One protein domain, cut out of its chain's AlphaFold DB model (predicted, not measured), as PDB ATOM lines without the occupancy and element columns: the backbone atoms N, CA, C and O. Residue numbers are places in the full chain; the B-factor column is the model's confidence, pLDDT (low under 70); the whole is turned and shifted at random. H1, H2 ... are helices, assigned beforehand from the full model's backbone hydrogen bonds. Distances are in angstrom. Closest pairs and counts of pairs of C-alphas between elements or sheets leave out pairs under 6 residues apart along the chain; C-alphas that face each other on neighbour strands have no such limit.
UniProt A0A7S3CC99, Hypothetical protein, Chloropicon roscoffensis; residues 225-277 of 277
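Overview. This is residues 225 to 277 of the 277 residues of the protein "Hypothetical protein" of Chloropicon roscoffensis (UniProt A0A7S3CC99). One long helix, H2, has two shorter helices folded back on it: H1 crosses it steeply near its beginning, and H3 makes a hairpin with its later part. Residues 234 to 239 stick out. The printed part has 53 residues with three named helices, H1, H2 and H3, and no named strand: all helix. It is only just loose, close to compact, with a radius of gyration of the C-alphas of 12.4 A and spans of 36 by 23 by 17 A.

Arrangement. H1, residues 225 to 235, touches residues 246 to 250 alone of H2, residues 243 to 263, opposite ways at a steep tilt of 55 degrees; their closest C-alphas, of Leu 228 and Glu 250, are 6.7 A apart. H3, residues 265 to 276, touches residues 252 to 260 alone of H2; their closest C-alphas, of Ala 260 and Ala 268, are 5.0 A apart. This hairpin runs opposite ways at a shallow tilt of 33 degrees, only just short of steep. H1 and H3 are apart. In H1, H2 and H3 every O i to N i+4 pair is within hydrogen-bond range.

Along the chain. H1 begins at C-alpha 225 (254.662, 92.923, 28.237). H2 is 29.7 A long from first to last C-alpha. H3 ends at C-alpha 276 (241.251, 109.273, 24.123).

Size, cuts and confidence. The printed part has no cut. The link from H1 to H2 is short, that from H2 to H3 tight. Residue 277, the chain's last, has pLDDT under 70.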
ATOM      1  N   HIS A 225     255.245  94.214  28.586       82.88
ATOM      2  CA  HIS A 225     254.662  92.923  28.237       82.88
ATOM      3  C   HIS A 225     253.941  92.281  29.426       82.88
ATOM      4  O   HIS A 225     252.917  91.631  29.217       82.88
ATOM      5  N   ALA A 226     254.429  92.460  30.658       81.75
ATOM      6  CA  ALA A 226     253.708  92.031  31.859       81.75
ATOM      7  C   ALA A 226     252.391  92.791  32.013       81.75
ATOM      8  O   ALA A 226     251.340  92.156  32.094       81.75
ATOM      9  N   LEU A 227     252.430  94.122  31.921       84.06
ATOM     10  CA  LEU A 227     251.228  94.951  31.984       84.06
ATOM     11  C   LEU A 227     250.241  94.616  30.853       84.06
ATOM     12  O   LEU A 227     249.036  94.563  31.072       84.06
ATOM     13  N   LEU A 228     250.732  94.339  29.642       86.94
ATOM     14  CA  LEU A 228     249.887  93.916  28.525       86.94
ATOM     15  C   LEU A 228     249.178  92.582  28.809       86.94
ATOM     16  O   LEU A 228     247.996  92.449  28.492       86.94
ATOM     17  N   ARG A 229     249.876  91.616  29.426       87.19
ATOM     18  CA  ARG A 229     249.278  90.343  29.866       87.19
ATOM     19  C   ARG A 229     248.213  90.571  30.939       87.19
ATOM     20  O   ARG A 229     247.145  89.976  30.845       87.19
ATOM     21  N   GLU A 230     248.467  91.450  31.906       87.75
ATOM     22  CA  GLU A 230     247.496  91.804  32.952       87.75
ATOM     23  C   GLU A 230     246.250  92.489  32.380       87.75
ATOM     24  O   GLU A 230     245.127  92.130  32.732       87.75
ATOM     25  N   ILE A 231     246.426  93.437  31.452       87.19
ATOM     26  CA  ILE A 231     245.310  94.094  30.762       87.19
ATOM     27  C   ILE A 231     244.497  93.066  29.972       87.19
ATOM     28  O   ILE A 231     243.269  93.096  30.016       87.19
ATOM     29  N   GLN A 232     245.161  92.152  29.261       87.31
ATOM     30  CA  GLN A 232     244.475  91.099  28.519       87.31
ATOM     31  C   GLN A 232     243.655  90.197  29.448       87.31
ATOM     32  O   GLN A 232     242.476  89.983  29.176       87.31
ATOM     33  N   GLU A 233     244.251  89.711  30.538       88.81
ATOM     34  CA  GLU A 233     243.560  88.842  31.495       88.81
ATOM     35  C   GLU A 233     242.375  89.558  32.158       88.81
ATOM     36  O   GLU A 233     241.333  88.954  32.377       88.81
ATOM     37  N   SER A 234     242.497  90.862  32.420       89.38
ATOM     38  CA  SER A 234     241.419  91.680  32.990       89.38
ATOM     39  C   SER A 234     240.263  91.924  32.010       89.38
ATOM     40  O   SER A 234     239.095  91.852  32.391       89.38
ATOM     41  N   LEU A 235     240.568  92.204  30.738       86.62
ATOM     42  CA  LEU A 235     239.555  92.518  29.723       86.62
ATOM     43  C   LEU A 235     238.860  91.276  29.157       86.62
ATOM     44  O   LEU A 235     237.678  91.344  28.821       86.62
ATOM     45  N   ALA A 236     239.587  90.169  29.000       83.38
ATOM     46  CA  ALA A 236     239.076  88.943  28.393       83.38
ATOM     47  C   ALA A 236     239.768  87.699  28.993       83.38
ATOM     48  O   ALA A 236     240.639  87.105  28.345       83.38
ATOM     49  N   PRO A 237     239.385  87.291  30.222       88.56
ATOM     50  CA  PRO A 237     239.997  86.162  30.919       88.56
ATOM     51  C   PRO A 237     240.009  84.891  30.066       88.56
ATOM     52  O   PRO A 237     238.984  84.494  29.501       88.56
ATOM     53  N   GLY A 238     241.171  84.245  29.955       85.56
ATOM     54  CA  GLY A 238     241.329  83.007  29.182       85.56
ATOM     55  C   GLY A 238     241.169  83.139  27.659       85.56
ATOM     56  O   GLY A 238     241.187  82.120  26.963       85.56
ATOM     57  N   GLN A 239     241.035  84.353  27.116       86.00
ATOM     58  CA  GLN A 239     240.978  84.592  25.673       86.00
ATOM     59  C   GLN A 239     242.246  85.282  25.171       86.00
ATOM     60  O   GLN A 239     242.857  86.115  25.843       86.00
ATOM     61  N   GLN A 240     242.651  84.939  23.946       84.56
ATOM     62  CA  GLN A 240     243.763  85.613  23.292       84.56
ATOM     63  C   GLN A 240     243.283  86.909  22.635       84.56
ATOM     64  O   GLN A 240     242.370  86.890  21.811       84.56
ATOM     65  N   MET A 241     243.924  88.029  22.974       85.62
ATOM     66  CA  MET A 241     243.673  89.306  22.309       85.62
ATOM     67  C   MET A 241     244.100  89.235  20.839       85.62
ATOM     68  O   MET A 241     245.137  88.659  20.503       85.62
ATOM     69  N   GLU A 242     243.320  89.857  19.954       89.69
ATOM     70  CA  GLU A 242     243.670  89.938  18.539       89.69
ATOM     71  C   GLU A 242     245.045  90.608  18.361       89.69
ATOM     72  O   GLU A 242     245.328  91.658  18.945       89.69
ATOM     73  N   ALA A 243     245.910  90.020  17.527       88.19
ATOM     74  CA  ALA A 243     247.312  90.435  17.405       88.19
ATOM     75  C   ALA A 243     247.481  91.924  17.050       88.19
ATOM     76  O   ALA A 243     248.425  92.575  17.497       88.19
ATOM     77  N   LYS A 244     246.555  92.479  16.258       89.12
ATOM     78  CA  LYS A 244     246.567  93.896  15.883       89.12
ATOM     79  C   LYS A 244     246.285  94.809  17.080       89.12
ATOM     80  O   LYS A 244     246.965  95.820  17.227       89.12
ATOM     81  N   VAL A 245     245.322  94.440  17.925       87.00
ATOM     82  CA  VAL A 245     244.958  95.191  19.137       87.00
ATOM     83  C   VAL A 245     246.093  95.131  20.154       87.00
ATOM     84  O   VAL A 245     246.519  96.166  20.659       87.00
ATOM     85  N   SER A 246     246.649  93.936  20.374       87.56
ATOM     86  CA  SER A 246     247.787  93.727  21.276       87.56
ATOM     87  C   SER A 246     248.986  94.601  20.886       87.56
ATOM     88  O   SER A 246     249.523  95.326  21.721       87.56
ATOM     89  N   LYS A 247     249.334  94.633  19.592       87.38
ATOM     90  CA  LYS A 247     250.431  95.458  19.069       87.38
ATOM     91  C   LYS A 247     250.179  96.965  19.204       87.38
ATOM     92  O   LYS A 247     251.117  97.714  19.475       87.38
ATOM     93  N   ASP A 248     248.944  97.425  18.992       87.31
ATOM     94  CA  ASP A 248     248.602  98.846  19.160       87.31
ATOM     95  C   ASP A 248     248.708  99.270  20.632       87.31
ATOM     96  O   ASP A 248     249.320 100.292  20.945       87.31
ATOM     97  N   LEU A 249     248.192  98.443  21.546       87.75
ATOM     98  CA  LEU A 249     248.272  98.689  22.983       87.75
ATOM     99  C   LEU A 249     249.724  98.688  23.475       87.75
ATOM    100  O   LEU A 249     250.134  99.615  24.173       87.75
ATOM    101  N   GLU A 250     250.527  97.715  23.045       88.38
ATOM    102  CA  GLU A 250     251.962  97.668  23.337       88.38
ATOM    103  C   GLU A 250     252.678  98.945  22.863       88.38
ATOM    104  O   GLU A 250     253.469  99.538  23.600       88.38
ATOM    105  N   SER A 251     252.375  99.415  21.649       86.06
ATOM    106  CA  SER A 251     252.941 100.654  21.100       86.06
ATOM    107  C   SER A 251     252.587 101.876  21.956       86.06
ATOM    108  O   SER A 251     253.454 102.707  22.241       86.06
ATOM    109  N   ARG A 252     251.336 101.975  22.421       86.75
ATOM    110  CA  ARG A 252     250.866 103.078  23.279       86.75
ATOM    111  C   ARG A 252     251.479 103.040  24.674       86.75
ATOM    112  O   ARG A 252     251.901 104.081  25.172       86.75
ATOM    113  N   LEU A 253     251.576 101.860  25.283       87.81
ATOM    114  CA  LEU A 253     252.225 101.678  26.583       87.81
ATOM    115  C   LEU A 253     253.713 102.040  26.508       87.81
ATOM    116  O   LEU A 253     254.216 102.769  27.361       87.81
ATOM    117  N   ASN A 254     254.402 101.624  25.442       85.25
ATOM    118  CA  ASN A 254     255.784 102.028  25.192       85.25
ATOM    119  C   ASN A 254     255.921 103.544  24.989       85.25
ATOM    120  O   ASN A 254     256.858 104.147  25.514       85.25
ATOM    121  N   ALA A 255     255.003 104.182  24.254       84.38
ATOM    122  CA  ALA A 255     255.002 105.635  24.083       84.38
ATOM    123  C   ALA A 255     254.820 106.360  25.425       84.38
ATOM    124  O   ALA A 255     255.601 107.259  25.741       84.38
ATOM    125  N   PHE A 256     253.857 105.922  26.241       86.69
ATOM    126  CA  PHE A 256     253.642 106.451  27.586       86.69
ATOM    127  C   PHE A 256     254.890 106.311  28.454       86.69
ATOM    128  O   PHE A 256     255.360 107.306  29.005       86.69
ATOM    129  N   LYS A 257     255.460 105.101  28.511       85.12
ATOM    130  CA  LYS A 257     256.689 104.813  29.251       85.12
ATOM    131  C   LYS A 257     257.802 105.771  28.817       85.12
ATOM    132  O   LYS A 257     258.331 106.516  29.634       85.12
ATOM    133  N   ASN A 258     258.104 105.833  27.521       84.94
ATOM    134  CA  ASN A 258     259.173 106.685  26.995       84.94
ATOM    135  C   ASN A 258     258.981 108.165  27.358       84.94
ATOM    136  O   ASN A 258     259.946 108.823  27.746       84.94
ATOM    137  N   ILE A 259     257.757 108.693  27.260       85.69
ATOM    138  CA  ILE A 259     257.472 110.087  27.627       85.69
ATOM    139  C   ILE A 259     257.606 110.286  29.138       85.69
ATOM    140  O   ILE A 259     258.182 111.289  29.550       85.69
ATOM    141  N   ALA A 260     257.140 109.343  29.959       85.38
ATOM    142  CA  ALA A 260     257.233 109.450  31.412       85.38
ATOM    143  C   ALA A 260     258.694 109.556  31.869       85.38
ATOM    144  O   ALA A 260     259.037 110.465  32.618       85.38
ATOM    145  N   TYR A 261     259.577 108.711  31.337       82.94
ATOM    146  CA  TYR A 261     260.998 108.734  31.696       82.94
ATOM    147  C   TYR A 261     261.756 109.951  31.140       82.94
ATOM    148  O   TYR A 261     262.651 110.490  31.794       82.94
ATOM    149  N   THR A 262     261.415 110.414  29.935       82.88
ATOM    150  CA  THR A 262     262.160 111.508  29.280       82.88
ATOM    151  C   THR A 262     261.641 112.896  29.638       82.88
ATOM    152  O   THR A 262     262.435 113.829  29.724       82.88
ATOM    153  N   ARG A 263     260.331 113.042  29.860       84.50
ATOM    154  CA  ARG A 263     259.622 114.324  30.030       84.50
ATOM    155  C   ARG A 263     258.701 114.363  31.257       84.50
ATOM    156  O   ARG A 263     257.972 115.331  31.451       84.50
ATOM    157  N   GLY A 264     258.706 113.316  32.077       81.88
ATOM    158  CA  GLY A 264     257.918 113.230  33.304       81.88
ATOM    159  C   GLY A 264     256.484 112.725  33.110       81.88
ATOM    160  O   GLY A 264     255.883 112.790  32.030       81.88
ATOM    161  N   TYR A 265     255.895 112.244  34.208       82.00
ATOM    162  CA  TYR A 265     254.568 111.612  34.224       82.00
ATOM    163  C   TYR A 265     253.435 112.544  33.761       82.00
ATOM    164  O   TYR A 265     252.495 112.123  33.084       82.00
ATOM    165  N   LYS A 266     253.528 113.844  34.076       80.12
ATOM    166  CA  LYS A 266     252.536 114.849  33.656       80.12
ATOM    167  C   LYS A 266     252.449 114.954  32.130       80.12
ATOM    168  O   LYS A 266     251.339 115.011  31.595       80.12
ATOM    169  N   ALA A 267     253.590 114.936  31.437       83.00
ATOM    170  CA  ALA A 267     253.642 114.956  29.978       83.00
ATOM    171  C   ALA A 267     253.079 113.656  29.383       83.00
ATOM    172  O   ALA A 267     252.276 113.699  28.452       83.00
ATOM    173  N   ALA A 268     253.428 112.508  29.970       84.00
ATOM    174  CA  ALA A 268     252.948 111.203  29.516       84.00
ATOM    175  C   ALA A 268     251.419 111.075  29.625       84.00
ATOM    176  O   ALA A 268     250.750 110.618  28.697       84.00
ATOM    177  N   ARG A 269     250.842 111.556  30.732       83.12
ATOM    178  CA  ARG A 269     249.388 111.584  30.942       83.12
ATOM    179  C   ARG A 269     248.670 112.496  29.944       83.12
ATOM    180  O   ARG A 269     247.563 112.169  29.517       83.12
ATOM    181  N   ALA A 270     249.267 113.636  29.594       84.88
ATOM    182  CA  ALA A 270     248.708 114.538  28.589       84.88
ATOM    183  C   ALA A 270     248.654 113.873  27.202       84.88
ATOM    184  O   ALA A 270     247.628 113.971  26.532       84.88
ATOM    185  N   GLU A 271     249.700 113.130  26.824       84.69
ATOM    186  CA  GLU A 271     249.749 112.386  25.557       84.69
ATOM    187  C   GLU A 271     248.650 111.320  25.473       84.69
ATOM    188  O   GLU A 271     247.927 111.257  24.481       84.69
ATOM    189  N   ILE A 272     248.477 110.507  26.525       81.62
ATOM    190  CA  ILE A 272     247.402 109.500  26.559       81.62
ATOM    191  C   ILE A 272     246.036 110.169  26.407       81.62
ATOM    192  O   ILE A 272     245.217 109.708  25.616       81.62
ATOM    193  N   ARG A 273     245.784 111.268  27.130       83.06
ATOM    194  CA  ARG A 273     244.506 111.993  27.038       83.06
ATOM    195  C   ARG A 273     244.222 112.495  25.626       83.06
ATOM    196  O   ARG A 273     243.083 112.404  25.191       83.06
ATOM    197  N   ALA A 274     245.236 112.980  24.913       83.62
ATOM    198  CA  ALA A 274     245.084 113.438  23.534       83.62
ATOM    199  C   ALA A 274     244.675 112.318  22.559       83.62
ATOM    200  O   ALA A 274     244.154 112.616  21.495       83.62
ATOM    201  N   HIS A 275     244.896 111.049  22.913       74.62
ATOM    202  CA  HIS A 275     244.497 109.893  22.106       74.62
ATOM    203  C   HIS A 275     243.130 109.305  22.492       74.62
ATOM    204  O   HIS A 275     242.647 108.412  21.796       74.62
ATOM    205  N   LEU A 276     242.554 109.732  23.622       73.94
ATOM    206  CA  LEU A 276     241.251 109.273  24.123       73.94
ATOM    207  C   LEU A 276     240.105 110.241  23.791       73.94
ATOM    208  O   LEU A 276     238.946 109.869  23.959       73.94
ATOM    209  N   ASN A 277     240.437 111.455  23.348       55.28
ATOM    210  CA  ASN A 277     239.507 112.488  22.893       55.28
ATOM    211  C   ASN A 277     239.510 112.565  21.366       55.28
ATOM    212  O   ASN A 277     238.448 112.915  20.809       55.28
TER     213      ASN A 277